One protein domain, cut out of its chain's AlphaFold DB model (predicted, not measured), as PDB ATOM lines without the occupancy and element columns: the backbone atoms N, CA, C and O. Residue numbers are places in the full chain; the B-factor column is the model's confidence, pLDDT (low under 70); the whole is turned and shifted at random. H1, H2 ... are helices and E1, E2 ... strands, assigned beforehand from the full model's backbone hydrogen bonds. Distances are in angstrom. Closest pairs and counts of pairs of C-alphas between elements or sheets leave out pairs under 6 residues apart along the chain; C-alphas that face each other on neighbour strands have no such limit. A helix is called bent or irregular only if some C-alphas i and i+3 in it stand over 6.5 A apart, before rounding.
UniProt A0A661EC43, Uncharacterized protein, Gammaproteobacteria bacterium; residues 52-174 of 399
ATOM      1  N   ILE A  52     115.278 103.626 138.554       94.69
ATOM      2  CA  ILE A  52     115.951 104.608 139.403       94.69
ATOM      3  C   ILE A  52     115.188 105.922 139.356       94.69
ATOM      4  O   ILE A  52     114.959 106.468 138.278       94.69
ATOM      5  N   ILE A  53     114.871 106.452 140.536       92.75
ATOM      6  CA  ILE A  53     114.377 107.814 140.728       92.75
ATOM      7  C   ILE A  53     115.506 108.683 141.281       92.75
ATOM      8  O   ILE A  53     116.120 108.362 142.303       92.75
ATOM      9  N   ILE A  54     115.744 109.827 140.640       91.69
ATOM     10  CA  ILE A  54     116.585 110.897 141.177       91.69
ATOM     11  C   ILE A  54     115.702 112.050 141.635       91.69
ATOM     12  O   ILE A  54     115.013 112.680 140.839       91.69
ATOM     13  N   VAL A  55     115.778 112.371 142.921       87.75
ATOM     14  CA  VAL A  55     115.093 113.526 143.501       87.75
ATOM     15  C   VAL A  55     116.067 114.694 143.547       87.75
ATOM     16  O   VAL A  55     117.131 114.598 144.168       87.75
ATOM     17  N   ILE A  56     115.722 115.801 142.891       85.69
ATOM     18  CA  ILE A  56     116.549 117.003 142.835       85.69
ATOM     19  C   ILE A  56     115.855 118.196 143.483       85.69
ATOM     20  O   ILE A  56     114.675 118.477 143.273       85.69
ATOM     21  N   TYR A  57     116.653 118.959 144.221       79.19
ATOM     22  CA  TYR A  57     116.321 120.312 144.631       79.19
ATOM     23  C   TYR A  57     117.597 121.152 144.563       79.19
ATOM     24  O   TYR A  57     118.366 121.230 145.520       79.19
ATOM     25  N   CYS A  58     117.889 121.701 143.387       77.31
ATOM     26  CA  CYS A  58     119.144 122.403 143.122       77.31
ATOM     27  C   CYS A  58     118.932 123.567 142.152       77.31
ATOM     28  O   CYS A  58     117.865 123.696 141.562       77.31
ATOM     29  N   GLY A  59     119.936 124.434 141.998       75.44
ATOM     30  CA  GLY A  59     119.887 125.475 140.972       75.44
ATOM     31  C   GLY A  59     120.089 124.893 139.572       75.44
ATOM     32  O   GLY A  59     120.726 123.853 139.413       75.44
ATOM     33  N   ILE A  60     119.629 125.605 138.537       78.00
ATOM     34  CA  ILE A  60     119.776 125.160 137.142       78.00
ATOM     35  C   ILE A  60     121.231 124.831 136.794       78.00
ATOM     36  O   ILE A  60     121.509 123.789 136.214       78.00
ATOM     37  N   GLY A  61     122.180 125.678 137.205       75.44
ATOM     38  CA  GLY A  61     123.600 125.421 136.966       75.44
ATOM     39  C   GLY A  61     124.069 124.073 137.522       75.44
ATOM     40  O   GLY A  61     124.867 123.395 136.886       75.44
ATOM     41  N   ASP A  62     123.550 123.661 138.676       77.50
ATOM     42  CA  ASP A  62     123.948 122.440 139.380       77.50
ATOM     43  C   ASP A  62     123.452 121.203 138.637       77.50
ATOM     44  O   ASP A  62     124.213 120.256 138.436       77.50
ATOM     45  N   PHE A  63     122.201 121.257 138.176       84.69
ATOM     46  CA  PHE A  63     121.608 120.244 137.315       84.69
ATOM     47  C   PHE A  63     122.413 120.067 136.024       84.69
ATOM     48  O   PHE A  63     122.764 118.943 135.672       84.69
ATOM     49  N   LEU A  64     122.793 121.172 135.365       82.31
ATOM     50  CA  LEU A  64     123.586 121.131 134.132       82.31
ATOM     51  C   LEU A  64     124.937 120.423 134.329       82.31
ATOM     52  O   LEU A  64     125.367 119.670 133.459       82.31
ATOM     53  N   TYR A  65     125.593 120.608 135.480       78.94
ATOM     54  CA  TYR A  65     126.820 119.868 135.806       78.94
ATOM     55  C   TYR A  65     126.581 118.378 136.094       78.94
ATOM     56  O   TYR A  65     127.525 117.593 136.013       78.94
ATOM     57  N   GLY A  66     125.356 117.980 136.444       86.75
ATOM     58  CA  GLY A  66     124.989 116.583 136.683       86.75
ATOM     59  C   GLY A  66     124.709 115.783 135.416       86.75
ATOM     60  O   GLY A  66     124.847 114.561 135.432       86.75
ATOM     61  N   ILE A  67     124.403 116.452 134.305       87.19
ATOM     62  CA  ILE A  67     123.999 115.813 133.047       87.19
ATOM     63  C   ILE A  67     124.960 114.721 132.557       87.19
ATOM     64  O   ILE A  67     124.472 113.642 132.222       87.19
ATOM     65  N   PRO A  68     126.295 114.905 132.540       85.88
ATOM     66  CA  PRO A  68     127.187 113.838 132.087       85.88
ATOM     67  C   PRO A  68     127.091 112.569 132.950       85.88
ATOM     68  O   PRO A  68     127.133 111.462 132.419       85.88
ATOM     69  N   ALA A  69     126.892 112.711 134.265       90.38
ATOM     70  CA  ALA A  69     126.675 111.570 135.154       90.38
ATOM     71  C   ALA A  69     125.307 110.921 134.908       90.38
ATOM     72  O   ALA A  69     125.218 109.700 134.824       90.38
ATOM     73  N   PHE A  70     124.254 111.726 134.738       93.06
ATOM     74  CA  PHE A  70     122.907 111.232 134.442       93.06
ATOM     75  C   PHE A  70     122.852 110.462 133.116       93.06
ATOM     76  O   PHE A  70     122.246 109.397 133.057       93.06
ATOM     77  N   ASN A  71     123.560 110.925 132.083       91.38
ATOM     78  CA  ASN A  71     123.708 110.206 130.817       91.38
ATOM     79  C   ASN A  71     124.357 108.829 130.986       91.38
ATOM     80  O   ASN A  71     123.965 107.873 130.322       91.38
ATOM     81  N   GLU A  72     125.363 108.714 131.852       92.50
ATOM     82  CA  GLU A  72     126.003 107.425 132.113       92.50
ATOM     83  C   GLU A  72     125.031 106.468 132.821       92.50
ATOM     84  O   GLU A  72     124.842 105.338 132.369       92.50
ATOM     85  N   ILE A  73     124.321 106.962 133.843       95.00
ATOM     86  CA  ILE A  73     123.289 106.196 134.554       95.00
ATOM     87  C   ILE A  73     122.214 105.708 133.576       95.00
ATOM     88  O   ILE A  73     121.880 104.523 133.580       95.00
ATOM     89  N   LYS A  74     121.725 106.590 132.694       95.00
ATOM     90  CA  LYS A  74     120.733 106.253 131.668       95.00
ATOM     91  C   LYS A  74     121.211 105.120 130.761       95.00
ATOM     92  O   LYS A  74     120.472 104.158 130.569       95.00
ATOM     93  N   LYS A  75     122.450 105.188 130.261       94.12
ATOM     94  CA  LYS A  75     123.030 104.136 129.406       94.12
ATOM     95  C   LYS A  75     123.034 102.774 130.098       94.12
ATOM     96  O   LYS A  75     122.672 101.783 129.475       94.12
ATOM     97  N   LYS A  76     123.397 102.718 131.381       95.50
ATOM     98  CA  LYS A  76     123.395 101.467 132.159       95.50
ATOM     99  C   LYS A  76     122.000 100.944 132.483       95.50
ATOM    100  O   LYS A  76     121.798  99.739 132.525       95.50
ATOM    101  N   LEU A  77     121.028 101.821 132.712       95.62
ATOM    102  CA  LEU A  77     119.643 101.391 132.919       95.62
ATOM    103  C   LEU A  77     119.021 100.858 131.626       95.62
ATOM    104  O   LEU A  77     118.295  99.866 131.655       95.62
ATOM    105  N   GLN A  78     119.362 101.458 130.481       94.94
ATOM    106  CA  GLN A  78     118.903 101.004 129.168       94.94
ATOM    107  C   GLN A  78     119.359  99.578 128.844       94.94
ATOM    108  O   GLN A  78     118.559  98.813 128.312       94.94
ATOM    109  N   THR A  79     120.585  99.178 129.211       95.06
ATOM    110  CA  THR A  79     121.041  97.790 128.989       95.06
ATOM    111  C   THR A  79     120.212  96.762 129.756       95.06
ATOM    112  O   THR A  79     120.137  95.612 129.339       95.06
ATOM    113  N   ASN A  80     119.561  97.184 130.841       94.88
ATOM    114  CA  ASN A  80     118.759  96.329 131.712       94.88
ATOM    115  C   ASN A  80     117.246  96.540 131.524       94.88
ATOM    116  O   ASN A  80     116.451  96.028 132.314       94.88
ATOM    117  N   ASN A  81     116.841  97.302 130.498       95.38
ATOM    118  CA  ASN A  81     115.451  97.691 130.242       95.38
ATOM    119  C   ASN A  81     114.769  98.324 131.474       95.38
ATOM    120  O   ASN A  81     113.638  97.983 131.831       95.38
ATOM    121  N   LYS A  82     115.488  99.213 132.170       96.31
ATOM    122  CA  LYS A  82     114.997  99.941 133.347       96.31
ATOM    123  C   LYS A  82     114.772 101.413 133.041       96.31
ATOM    124  O   LYS A  82     115.456 102.006 132.203       96.31
ATOM    125  N   LYS A  83     113.819 101.999 133.764       95.69
ATOM    126  CA  LYS A  83     113.476 103.416 133.671       95.69
ATOM    127  C   LYS A  83     114.386 104.275 134.539       95.69
ATOM    128  O   LYS A  83     114.775 103.884 135.643       95.69
ATOM    129  N   PHE A  84     114.657 105.479 134.053       96.50
ATOM    130  CA  PHE A  84     115.338 106.546 134.761       96.50
ATOM    131  C   PHE A  84     114.415 107.752 134.893       96.50
ATOM    132  O   PHE A  84     114.082 108.405 133.908       96.50
ATOM    133  N   ILE A  85     113.994 108.035 136.117       94.94
ATOM    134  CA  ILE A  85     112.936 108.994 136.427       94.94
ATOM    135  C   ILE A  85     113.534 110.129 137.256       94.94
ATOM    136  O   ILE A  85     114.400 109.898 138.107       94.94
ATOM    137  N   ILE A  86     113.072 111.358 137.041       93.38
ATOM    138  CA  ILE A  86     113.478 112.510 137.848       93.38
ATOM    139  C   ILE A  86     112.290 113.172 138.534       93.38
ATOM    140  O   ILE A  86     111.244 113.375 137.931       93.38
ATOM    141  N   TYR A  87     112.491 113.558 139.791       90.31
ATOM    142  CA  TYR A  87     111.574 114.397 140.553       90.31
ATOM    143  C   TYR A  87     112.246 115.733 140.863       90.31
ATOM    144  O   TYR A  87     113.280 115.779 141.531       90.31
ATOM    145  N   VAL A  88     111.665 116.831 140.384       87.56
ATOM    146  CA  VAL A  88     112.166 118.196 140.574       87.56
ATOM    147  C   VAL A  88     111.299 118.909 141.601       87.56
ATOM    148  O   VAL A  88     110.108 119.125 141.385       87.56
ATOM    149  N   GLY A  89     111.887 119.302 142.727       82.31
ATOM    150  CA  GLY A  89     111.106 119.962 143.767       82.31
ATOM    151  C   GLY A  89     110.753 121.388 143.366       82.31
ATOM    152  O   GLY A  89     111.637 122.211 143.122       82.31
ATOM    153  N   ASN A  90     109.466 121.696 143.320       75.88
ATOM    154  CA  ASN A  90     108.936 123.025 143.078       75.88
ATOM    155  C   ASN A  90     108.621 123.679 144.428       75.88
ATOM    156  O   ASN A  90     107.944 123.093 145.266       75.88
ATOM    157  N   ALA A  91     109.145 124.879 144.663       65.19
ATOM    158  CA  ALA A  91     108.738 125.676 145.816       65.19
ATOM    159  C   ALA A  91     107.825 126.784 145.303       65.19
ATOM    160  O   ALA A  91     108.161 127.400 144.292       65.19
ATOM    161  N   ASP A  92     106.746 127.080 146.029       58.09
ATOM    162  CA  ASP A  92     105.660 127.987 145.609       58.09
ATOM    163  C   ASP A  92     106.124 129.381 145.133       58.09
ATOM    164  O   ASP A  92     105.384 130.079 144.451       58.09
ATOM    165  N   ASN A  93     107.367 129.776 145.436       55.00
ATOM    166  CA  ASN A  93     107.963 131.062 145.065       55.00
ATOM    167  C   ASN A  93     109.267 130.958 144.238       55.00
ATOM    168  O   ASN A  93     109.995 131.946 144.131       55.00
ATOM    169  N   ASN A  94     109.636 129.788 143.699       53.81
ATOM    170  CA  ASN A  94     110.954 129.583 143.084       53.81
ATOM    171  C   ASN A  94     110.882 129.348 141.565       53.81
ATOM    172  O   ASN A  94     110.909 128.213 141.090       53.81
ATOM    173  N   PHE A  95     110.907 130.444 140.794       52.09
ATOM    174  CA  PHE A  95     110.984 130.451 139.319       52.09
ATOM    175  C   PHE A  95     112.161 129.645 138.728       52.09
ATOM    176  O   PHE A  95     112.187 129.360 137.530       52.09
ATOM    177  N   ASN A  96     113.171 129.290 139.530       56.94
ATOM    178  CA  ASN A  96     114.319 128.529 139.038       56.94
ATOM    179  C   ASN A  96     113.994 127.046 138.808       56.94
ATOM    180  O   ASN A  96     114.533 126.455 137.874       56.94
ATOM    181  N   ASN A  97     113.104 126.451 139.610       62.97
ATOM    182  CA  ASN A  97     112.859 125.004 139.568       62.97
ATOM    183  C   ASN A  97     111.768 124.617 138.560       62.97
ATOM    184  O   ASN A  97     111.836 123.536 137.982       62.97
ATOM    185  N   SER A  98     110.830 125.517 138.249       63.88
ATOM    186  CA  SER A  98     109.881 125.322 137.141       63.88
ATOM    187  C   SER A  98     110.570 125.266 135.773       63.88
ATOM    188  O   SER A  98     110.102 124.597 134.863       63.88
ATOM    189  N   ASN A  99     111.727 125.913 135.624       71.81
ATOM    190  CA  ASN A  99     112.541 125.756 134.422       71.81
ATOM    191  C   ASN A  99     113.290 124.416 134.402       71.81
ATOM    192  O   ASN A  99     113.513 123.869 133.330       71.81
ATOM    193  N   LEU A 100     113.675 123.873 135.562       80.56
ATOM    194  CA  LEU A 100     114.409 122.607 135.639       80.56
ATOM    195  C   LEU A 100     113.607 121.416 135.131       80.56
ATOM    196  O   LEU A 100     114.177 120.582 134.434       80.56
ATOM    197  N   ILE A 101     112.316 121.346 135.464       84.94
ATOM    198  CA  ILE A 101     111.461 120.254 134.991       84.94
ATOM    199  C   ILE A 101     111.390 120.242 133.462       84.94
ATOM    200  O   ILE A 101     111.669 119.221 132.844       84.94
ATOM    201  N   HIS A 102     111.193 121.413 132.854       81.25
ATOM    202  CA  HIS A 102     111.146 121.549 131.403       81.25
ATOM    203  C   HIS A 102     112.470 121.160 130.731       81.25
ATOM    204  O   HIS A 102     112.490 120.471 129.713       81.25
ATOM    205  N   ILE A 103     113.601 121.550 131.330       81.62
ATOM    206  CA  ILE A 103     114.924 121.140 130.843       81.62
ATOM    207  C   ILE A 103     115.068 119.621 130.925       81.62
ATOM    208  O   ILE A 103     115.560 119.004 129.982       81.62
ATOM    209  N   ALA A 104     114.655 119.009 132.036       86.06
ATOM    210  CA  ALA A 104     114.747 117.568 132.205       86.06
ATOM    211  C   ALA A 104     113.959 116.822 131.116       86.06
ATOM    212  O   ALA A 104     114.535 115.942 130.474       86.06
ATOM    213  N   GLU A 105     112.723 117.246 130.836       85.25
ATOM    214  CA  GLU A 105     111.875 116.712 129.756       85.25
ATOM    215  C   GLU A 105     112.554 116.805 128.378       85.25
ATOM    216  O   GLU A 105     112.506 115.871 127.583       85.25
ATOM    217  N   GLN A 106     113.243 117.911 128.091       80.56
ATOM    218  CA  GLN A 106     113.842 118.157 126.772       80.56
ATOM    219  C   GLN A 106     115.192 117.480 126.550       80.56
ATOM    220  O   GLN A 106     115.634 117.341 125.408       80.56
ATOM    221  N   THR A 107     115.880 117.084 127.619       79.44
ATOM    222  CA  THR A 107     117.203 116.458 127.504       79.44
ATOM    223  C   THR A 107     117.152 115.005 127.030       79.44
ATOM    224  O   THR A 107     118.193 114.475 126.648       79.44
ATOM    225  N   ASN A 108     115.979 114.354 127.060       83.94
ATOM    226  CA  ASN A 108     115.799 112.920 126.781       83.94
ATOM    227  C   ASN A 108     116.701 111.998 127.639       83.94
ATOM    228  O   ASN A 108     116.987 110.856 127.282       83.94
ATOM    229  N   ILE A 109     117.197 112.511 128.770       91.31
ATOM    230  CA  ILE A 109     118.019 111.754 129.724       91.31
ATOM    231  C   ILE A 109     117.123 110.873 130.592       91.31
ATOM    232  O   ILE A 109     117.488 109.747 130.928       91.31
ATOM    233  N   PHE A 110     115.960 111.402 130.956       94.19
ATOM    234  CA  PHE A 110     114.989 110.763 131.827       94.19
ATOM    235  C   PHE A 110     113.816 110.265 130.988       94.19
ATOM    236  O   PHE A 110     113.377 110.956 130.073       94.19
ATOM    237  N   ASP A 111     113.324 109.070 131.303       94.31
ATOM    238  CA  ASP A 111     112.108 108.517 130.697       94.31
ATOM    239  C   ASP A 111     110.870 109.284 131.152       94.31
ATOM    240  O   ASP A 111     109.903 109.418 130.408       94.31
ATOM    241  N   GLU A 112     110.907 109.781 132.388       93.31
ATOM    242  CA  GLU A 112     109.823 110.528 133.006       93.31
ATOM    243  C   GLU A 112     110.400 111.636 133.890       93.31
ATOM    244  O   GLU A 112     111.423 111.454 134.562       93.31
ATOM    245  N   ALA A 113     109.726 112.782 133.904       91.94
ATOM    246  CA  ALA A 113     110.084 113.925 134.722       91.94
ATOM    247  C   ALA A 113     108.837 114.423 135.452       91.94
ATOM    248  O   ALA A 113     107.826 114.738 134.831       91.94
ATOM    249  N   HIS A 114     108.924 114.506 136.776       90.12
ATOM    250  CA  HIS A 114     107.817 114.875 137.654       90.12
ATOM    251  C   HIS A 114     108.201 116.060 138.536       90.12
ATOM    252  O   HIS A 114     109.364 116.224 138.912       90.12
ATOM    253  N   SER A 115     107.229 116.888 138.911       86.06
ATOM    254  CA  SER A 115     107.413 117.908 139.947       86.06
ATOM    255  C   SER A 115     106.793 117.457 141.265       86.06
ATOM    256  O   SER A 115     105.720 116.864 141.247       86.06
ATOM    257  N   PHE A 116     107.406 117.800 142.395       81.94
ATOM    258  CA  PHE A 116     106.809 117.603 143.724       81.94
ATOM    259  C   PHE A 116     106.869 118.894 144.539       81.94
ATOM    260  O   PHE A 116     107.687 119.771 144.242       81.94
ATOM    261  N   HIS A 117     106.022 119.033 145.559       76.69
ATOM    262  CA  HIS A 117     106.060 120.210 146.418       76.69
ATOM    263  C   HIS A 117     107.248 120.124 147.387       76.69
ATOM    264  O   HIS A 117     107.386 119.188 148.168       76.69
ATOM    265  N   ALA A 118     108.128 121.123 147.350       69.94
ATOM    266  CA  ALA A 118     109.297 121.190 148.216       69.94
ATOM    267  C   ALA A 118     109.172 122.376 149.190       69.94
ATOM    268  O   ALA A 118     109.328 123.535 148.775       69.94
ATOM    269  N   PRO A 119     108.940 122.122 150.493       59.28
ATOM    270  CA  PRO A 119     108.775 123.179 151.478       59.28
ATOM    271  C   PRO A 119     110.117 123.882 151.747       59.28
ATOM    272  O   PRO A 119     110.935 123.443 152.548       59.28
ATOM    273  N   ASN A 120     110.306 125.036 151.102       57.53
ATOM    274  CA  ASN A 120     111.408 125.996 151.264       57.53
ATOM    275  C   ASN A 120     112.820 125.537 150.790       57.53
ATOM    276  O   ASN A 120     113.345 124.514 151.233       57.53
ATOM    277  N   PRO A 121     113.515 126.359 149.970       51.44
ATOM    278  CA  PRO A 121     114.811 126.024 149.379       51.44
ATOM    279  C   PRO A 121     115.978 125.743 150.324       51.44
ATOM    280  O   PRO A 121     116.973 125.146 149.911       51.44
ATOM    281  N   ILE A 122     115.892 126.170 151.581       50.69
ATOM    282  CA  ILE A 122     116.993 126.018 152.542       50.69
ATOM    283  C   ILE A 122     117.149 124.553 152.998       50.69
ATOM    284  O   ILE A 122     118.202 124.175 153.519       50.69
ATOM    285  N   TYR A 123     116.154 123.695 152.746       51.41
ATOM    286  CA  TYR A 123     116.067 122.368 153.349       51.41
ATOM    287  C   TYR A 123     116.041 121.223 152.334       51.41
ATOM    288  O   TYR A 123     115.234 120.311 152.451       51.41
ATOM    289  N   TRP A 124     117.011 121.165 151.416       53.31
ATOM    290  CA  TRP A 124     117.260 119.967 150.585       53.31
ATOM    291  C   TRP A 124     117.465 118.667 151.400       53.31
ATOM    292  O   TRP A 124     117.468 117.572 150.847       53.31
ATOM    293  N   LYS A 125     117.646 118.782 152.723       49.81
ATOM    294  CA  LYS A 125     117.730 117.684 153.702       49.81
ATOM    295  C   LYS A 125     116.383 117.272 154.313       49.81
ATOM    296  O   LYS A 125     116.354 116.323 155.089       49.81
ATOM    297  N   CYS A 126     115.312 118.004 154.028       52.28
ATOM    298  CA  CYS A 126     113.970 117.808 154.574       52.28
ATOM    299  C   CYS A 126     112.947 117.780 153.438       52.28
ATOM    300  O   CYS A 126     111.903 118.421 153.528       52.28
ATOM    301  N   LEU A 127     113.288 117.085 152.350       60.03
ATOM    302  CA  LEU A 127     112.334 116.824 151.285       60.03
ATOM    303  C   LEU A 127     111.243 115.916 151.845       60.03
ATOM    304  O   LEU A 127     111.540 114.849 152.386       60.03
ATOM    305  N   ASP A 128     110.005 116.379 151.746       62.88
ATOM    306  CA  ASP A 128     108.854 115.520 151.942       62.88
ATOM    307  C   ASP A 128     108.710 114.668 150.679       62.88
ATOM    308  O   ASP A 128     108.481 115.192 149.591       62.88
ATOM    309  N   LEU A 129     108.964 113.367 150.811       67.81
ATOM    310  CA  LEU A 129     108.860 112.418 149.702       67.81
ATOM    311  C   LEU A 129     107.487 111.745 149.660       67.81
ATOM    312  O   LEU A 129     107.294 110.863 148.830       67.81
ATOM    313  N   SER A 130     106.551 112.120 150.542       68.69
ATOM    314  CA  SER A 130     105.212 111.517 150.569       68.69
ATOM    315  C   SER A 130     104.427 111.750 149.274       68.69
ATOM    316  O   SER A 130     103.607 110.914 148.905       68.69
ATOM    317  N   ASP A 131     104.750 112.817 148.541       66.25
ATOM    318  CA  ASP A 131     104.191 113.114 147.218       66.25
ATOM    319  C   ASP A 131     104.767 112.230 146.092       66.25
ATOM    320  O   ASP A 131     104.244 112.219 144.976       66.25
ATOM    321  N   ILE A 132     105.855 111.492 146.341       73.62
ATOM    322  CA  ILE A 132     106.460 110.597 145.350       73.62
ATOM    323  C   ILE A 132     105.779 109.232 145.464       73.62
ATOM    324  O   ILE A 132     106.061 108.459 146.375       73.62
ATOM    325  N   GLN A 133     104.894 108.921 144.518       72.88
ATOM    326  CA  GLN A 133     104.247 107.610 144.410       72.88
ATOM    327  C   GLN A 133     105.083 106.673 143.525       72.88
ATOM    328  O   GLN A 133     105.309 106.968 142.353       72.88
ATOM    329  N   TYR A 134     105.551 105.549 144.073       72.69
ATOM    330  CA  TYR A 134     106.351 104.558 143.347       72.69
ATOM    331  C   TYR A 134     106.267 103.176 144.003       72.69
ATOM    332  O   TYR A 134     105.903 103.041 145.169       72.69
ATOM    333  N   ASP A 135     106.632 102.146 143.243       73.00
ATOM    334  CA  ASP A 135     106.826 100.799 143.777       73.00
ATOM    335  C   ASP A 135     108.231 100.687 144.390       73.00
ATOM    336  O   ASP A 135     109.231 100.625 143.664       73.00
ATOM    337  N   GLU A 136     108.306 100.665 145.726       66.62
ATOM    338  CA  GLU A 136     109.556 100.563 146.497       66.62
ATOM    339  C   GLU A 136     110.337  99.263 146.219       66.62
ATOM    340  O   GLU A 136     111.565  99.213 146.350       66.62
ATOM    341  N   ASN A 137     109.655  98.198 145.785       67.88
ATOM    342  CA  ASN A 137     110.305  96.926 145.482       67.88
ATOM    343  C   ASN A 137     110.950  96.939 144.090       67.88
ATOM    344  O   ASN A 137     112.004  96.328 143.895       67.88
ATOM    345  N   ALA A 138     110.371  97.681 143.143       74.25
ATOM    346  CA  ALA A 138     110.862  97.794 141.769       74.25
ATOM    347  C   ALA A 138     111.777  99.009 141.521       74.25
ATOM    348  O   ALA A 138     112.408  99.088 140.461       74.25
ATOM    349  N   THR A 139     111.857  99.947 142.471       88.44
ATOM    350  CA  THR A 139     112.469 101.264 142.251       88.44
ATOM    351  C   THR A 139     113.359 101.685 143.412       88.44
ATOM    352  O   THR A 139     112.943 101.639 144.565       88.44
ATOM    353  N   ASP A 140     114.566 102.158 143.106       89.56
ATOM    354  CA  ASP A 140     115.453 102.773 144.094       89.56
ATOM    355  C   ASP A 140     115.439 104.306 143.958       89.56
ATOM    356  O   ASP A 140     115.546 104.858 142.859       89.56
ATOM    357  N   ILE A 141     115.347 104.999 145.098       86.06
ATOM    358  CA  ILE A 141     115.358 106.465 145.178       86.06
ATOM    359  C   ILE A 141     116.715 106.977 145.647       86.06
ATOM    360  O   ILE A 141     117.205 106.617 146.721       86.06
ATOM    361  N   TYR A 142     117.273 107.932 144.904       87.38
ATOM    362  CA  TYR A 142     118.482 108.649 145.296       87.38
ATOM    363  C   TYR A 142     118.270 110.157 145.272       87.38
ATOM    364  O   TYR A 142     117.554 110.706 144.441       87.38
ATOM    365  N   HIS A 143     118.946 110.844 146.188       83.69
ATOM    366  CA  HIS A 143     118.872 112.292 146.284       83.69
ATOM    367  C   HIS A 143     120.066 112.913 145.570       83.69
ATOM    368  O   HIS A 143     121.223 112.640 145.903       83.69
ATOM    369  N   PHE A 144     119.803 113.813 144.628       82.88
ATOM    370  CA  PHE A 144     120.840 114.665 144.072       82.88
ATOM    371  C   PHE A 144     121.144 115.797 145.047       82.88
ATOM    372  O   PHE A 144     120.586 116.894 145.012       82.88
ATOM    373  N   VAL A 145     122.040 115.481 145.966       71.06
ATOM    374  CA  VAL A 145     122.517 116.410 146.975       71.06
ATOM    375  C   VAL A 145     123.740 117.161 146.486       71.06
ATOM    376  O   VAL A 145     124.770 116.568 146.166       71.06
ATOM    377  N   TYR A 146     123.656 118.483 146.560       63.28
ATOM    378  CA  TYR A 146     124.818 119.340 146.448       63.28
ATOM    379  C   TYR A 146     125.508 119.482 147.812       63.28
ATOM    380  O   TYR A 146     125.075 120.254 148.665       63.28
ATOM    381  N   ASP A 147     126.604 118.748 148.023       60.28
ATOM    382  CA  ASP A 147     127.490 119.013 149.159       60.28
ATOM    383  C   ASP A 147     128.517 120.099 148.793       60.28
ATOM    384  O   ASP A 147     129.540 119.849 148.139       60.28
ATOM    385  N   THR A 148     128.241 121.330 149.233       51.84
ATOM    386  CA  THR A 148     129.179 122.464 149.190       51.84
ATOM    387  C   THR A 148     130.440 122.217 150.022       51.84
ATOM    388  O   THR A 148     131.468 122.846 149.773       51.84
ATOM    389  N   CYS A 149     130.401 121.303 150.997       38.97
ATOM    390  CA  CYS A 149     131.354 121.260 152.106       38.97
ATOM    391  C   CYS A 149     132.473 120.216 151.965       38.97
ATOM    392  O   CYS A 149     133.324 120.104 152.851       38.97
ATOM    393  N   GLY A 150     132.558 119.485 150.852       45.47
ATOM    394  CA  GLY A 150     133.680 118.575 150.621       45.47
ATOM    395  C   GLY A 150     134.999 119.331 150.416       45.47
ATOM    396  O   GLY A 150     135.205 119.957 149.380       45.47
ATOM    397  N   TYR A 151     135.940 119.268 151.356       43.25
ATOM    398  CA  TYR A 151     137.310 119.754 151.157       43.25
ATOM    399  C   TYR A 151     138.040 118.866 150.127       43.25
ATOM    400  O   TYR A 151     138.297 117.693 150.381       43.25
ATOM    401  N   GLY A 152     138.387 119.392 148.943       56.22
ATOM    402  CA  GLY A 152     139.183 118.645 147.952       56.22
ATOM    403  C   GLY A 152     139.326 119.342 146.596       56.22
ATOM    404  O   GLY A 152     138.441 120.087 146.196       56.22
ATOM    405  N   ASN A 153     140.424 119.084 145.868       54.72
ATOM    406  CA  ASN A 153     140.762 119.699 144.563       54.72
ATOM    407  C   ASN A 153     139.867 119.250 143.384       54.72
ATOM    408  O   ASN A 153     140.306 119.336 142.242       54.72
ATOM    409  N   LYS A 154     138.666 118.727 143.642       69.56
ATOM    410  CA  LYS A 154     137.818 118.122 142.610       69.56
ATOM    411  C   LYS A 154     136.860 119.130 141.977       69.56
ATOM    412  O   LYS A 154     136.296 119.961 142.702       69.56
ATOM    413  N   THR A 155     136.662 119.038 140.662       72.75
ATOM    414  CA  THR A 155     135.661 119.839 139.925       72.75
ATOM    415  C   THR A 155     134.239 119.447 140.337       72.75
ATOM    416  O   THR A 155     134.034 118.439 141.022       72.75
ATOM    417  N   ARG A 156     133.230 120.243 139.958       74.69
ATOM    418  CA  ARG A 156     131.837 119.923 140.300       74.69
ATOM    419  C   ARG A 156     131.368 118.610 139.675       74.69
ATOM    420  O   ARG A 156     130.796 117.785 140.378       74.69
ATOM    421  N   ILE A 157     131.703 118.388 138.405       78.94
ATOM    422  CA  ILE A 157     131.378 117.153 137.676       78.94
ATOM    423  C   ILE A 157     132.017 115.943 138.371       78.94
ATOM    424  O   ILE A 157     131.330 114.972 138.675       78.94
ATOM    425  N   GLU A 158     133.299 116.021 138.740       80.81
ATOM    426  CA  GLU A 158     133.995 114.929 139.443       80.81
ATOM    427  C   GLU A 158     133.326 114.531 140.766       80.81
ATOM    428  O   GLU A 158     133.348 113.360 141.158       80.81
ATOM    429  N   ARG A 159     132.749 115.497 141.491       79.69
ATOM    430  CA  ARG A 159     132.025 115.224 142.740       79.69
ATOM    431  C   ARG A 159     130.721 114.489 142.480       79.69
ATOM    432  O   ARG A 159     130.427 113.556 143.218       79.69
ATOM    433  N   ILE A 160     129.995 114.871 141.434       85.06
ATOM    434  CA  ILE A 160     128.735 114.227 141.055       85.06
ATOM    435  C   ILE A 160     128.994 112.783 140.604       85.06
ATOM    436  O   ILE A 160     128.343 111.865 141.090       85.06
ATOM    437  N   PHE A 161     130.019 112.544 139.780       88.88
ATOM    438  CA  PHE A 161     130.424 111.176 139.431       88.88
ATOM    439  C   PHE A 161     130.775 110.357 140.675       88.88
ATOM    440  O   PHE A 161     130.317 109.226 140.831       88.88
ATOM    441  N   LYS A 162     131.531 110.947 141.612       87.19
ATOM    442  CA  LYS A 162     131.851 110.289 142.883       87.19
ATOM    443  C   LYS A 162     130.594 109.988 143.704       87.19
ATOM    444  O   LYS A 162     130.549 108.930 144.315       87.19
ATOM    445  N   GLN A 163     129.608 110.885 143.745       86.31
ATOM    446  CA  GLN A 163     128.356 110.687 144.481       86.31
ATOM    447  C   GLN A 163     127.603 109.448 144.001       86.31
ATOM    448  O   GLN A 163     127.038 108.752 144.831       86.31
ATOM    449  N   PHE A 164     127.653 109.132 142.709       90.19
ATOM    450  CA  PHE A 164     126.987 107.965 142.124       90.19
ATOM    451  C   PHE A 164     127.916 106.759 141.900       90.19
ATOM    452  O   PHE A 164     127.566 105.825 141.184       90.19
ATOM    453  N   SER A 165     129.115 106.767 142.497       90.56
ATOM    454  CA  SER A 165     130.144 105.730 142.294       90.56
ATOM    455  C   SER A 165     130.478 105.462 140.816       90.56
ATOM    456  O   SER A 165     130.836 104.346 140.441       90.56
ATOM    457  N   LEU A 166     130.375 106.487 139.969       90.69
ATOM    458  CA  LEU A 166     130.667 106.406 138.542       90.69
ATOM    459  C   LEU A 166     132.149 106.683 138.275       90.69
ATOM    460  O   LEU A 166     132.804 107.457 138.982       90.69
ATOM    461  N   LYS A 167     132.681 106.070 137.213       89.75
ATOM    462  CA  LYS A 167     134.022 106.385 136.714       89.75
ATOM    463  C   LYS A 167     133.964 107.697 135.946       89.75
ATOM    464  O   LYS A 167     133.220 107.812 134.984       89.75
ATOM    465  N   TYR A 168     134.758 108.662 136.384       83.75
ATOM    466  CA  TYR A 168     134.892 109.952 135.724       83.75
ATOM    467  C   TYR A 168     135.982 109.901 134.649       83.75
ATOM    468  O   TYR A 168     137.098 109.450 134.926       83.75
ATOM    469  N   SER A 169     135.688 110.411 133.455       80.62
ATOM    470  CA  SER A 169     136.658 110.643 132.389       80.62
ATOM    471  C   SER A 169     136.815 112.139 132.099       80.62
ATOM    472  O   SER A 169     135.913 112.948 132.315       80.62
ATOM    473  N   LYS A 170     137.967 112.537 131.547       69.50
ATOM    474  CA  LYS A 170     138.168 113.927 131.098       69.50
ATOM    475  C   LYS A 170     137.223 114.322 129.956       69.50
ATOM    476  O   LYS A 170     136.966 115.510 129.795       69.50
ATOM    477  N   GLN A 171     136.709 113.355 129.193       69.81
ATOM    478  CA  GLN A 171     135.756 113.600 128.111       69.81
ATOM    479  C   GLN A 171     134.383 114.034 128.650       69.81
ATOM    480  O   GLN A 171     133.686 114.814 128.008       69.81
ATOM    481  N   ASP A 172     134.037 113.637 129.878       66.81
ATOM    482  CA  ASP A 172     132.776 114.019 130.528       66.81
ATOM    483  C   ASP A 172     132.706 115.514 130.875       66.81
ATOM    484  O   ASP A 172     131.621 116.043 131.098       66.81
ATOM    485  N   LEU A 173     133.841 116.230 130.871       59.53
ATOM    486  CA  LEU A 173     133.843 117.698 130.907       59.53
ATOM    487  C   LEU A 173     133.264 118.313 129.630       59.53
ATOM    488  O   LEU A 173     132.777 119.434 129.696       59.53
ATOM    489  N   GLN A 174     133.355 117.629 128.488       54.53
ATOM    490  CA  GLN A 174     133.008 118.174 127.171       54.53
ATOM    491  C   GLN A 174     131.598 117.766 126.711       54.53
ATOM    492  O   GLN A 174     130.965 118.501 125.963       54.53
TER     493      GLN A 174
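AT A GLANCE: This is residues 52 to 174 of the 399 residues of an uncharacterized protein of Gammaproteobacteria bacterium (UniProt A0A661EC43). A strongly twisted sheet of four parallel strands has two helices, H1 and H2, side by side over one face, with no named helix over the other. Two shorter helices at the end of the printed part, H3 and H4, lie off the sheet, beyond H1. The 123 printed residues hold four named helices and four named strands, in the order E1 H1 E2 H2 E3 E4 H3 H4, and the sheet's order is E3 E2 E1 E4. The class is mixed, helices and strands; the whole is compact, with a radius of gyration of the C-alphas of 14.2 A and spans of 38 by 36 by 26 A.

HOW THE PARTS SIT: In the sheet, E1, residues 52 to 56, and E2, residues 84 to 90, are inner strands; E3, residues 112 to 117, and E4, residues 139 to 144, are edge strands. N 54 and O 85 of E1 and E2 are 2.9 A apart, within hydrogen-bond range, as are N 88 and O 114 of E2 and E3, 2.8 A, and N 144 and O 55 of E4 and E1, 2.8 A. H2, residues 95 to 106, is over E3 and E2 at a height over the sheet of 8.2 A, along the strands. H1, residues 60 to 79, on the same face, is over E1 at a height over the sheet of 9.3 A, its local plane only just fitted, to 6 C-alphas. E1, H1, E2 and E2, H2, E3 are strand-helix-strand units, parallel neighbour strands joined through a helix, with right-handed crossovers; H1 and H2 on one face make two layers. Residues 60 to 63 of H1 touch H2, closest at the C-alphas of Ile 60 and Leu 100, 6.1 A. H3, residues 156 to 163, touches residues 65 to 69 of H1, closest at the C-alphas of Tyr 65 and Ile 157, 5.6 A, at a steep tilt of 43 degrees, the same way. H4, residues 170 to 173, is close to H1 but not clearly touching; the closest C-alphas, of Pro 68 and Asp 172, are 5.8 A apart. Every O i to N i+4 pair is within hydrogen-bond range in H3, against 14 of 16 in H1 and 5 of 8 in H2; H4 is too short for such a pair.

IN THESE COORDINATES: E1 begins at C-alpha 52, (115.951, 104.608, 139.403). E2 measures 19.5 A, E3 17.0 A, E4 15.9 A and H2 17.8 A. H1 measures 28.6 A and is irregular, with C-alphas 65 and 68 7.1 A apart and a kink of 47 degrees near residue 68. H4 ends at C-alpha 173, (133.843, 117.698, 130.907).

THE WHOLE: The farthest C-alphas, of Thr 79 and Asn 93, are 39.2 A apart. The printed part has no cut; the links E3 to E4 and E4 to H3 are long. Mean pLDDT of the printed part is 77.4, with 38 residues under 70, among them 91 to 98, 118 to 131 and 146 to 154.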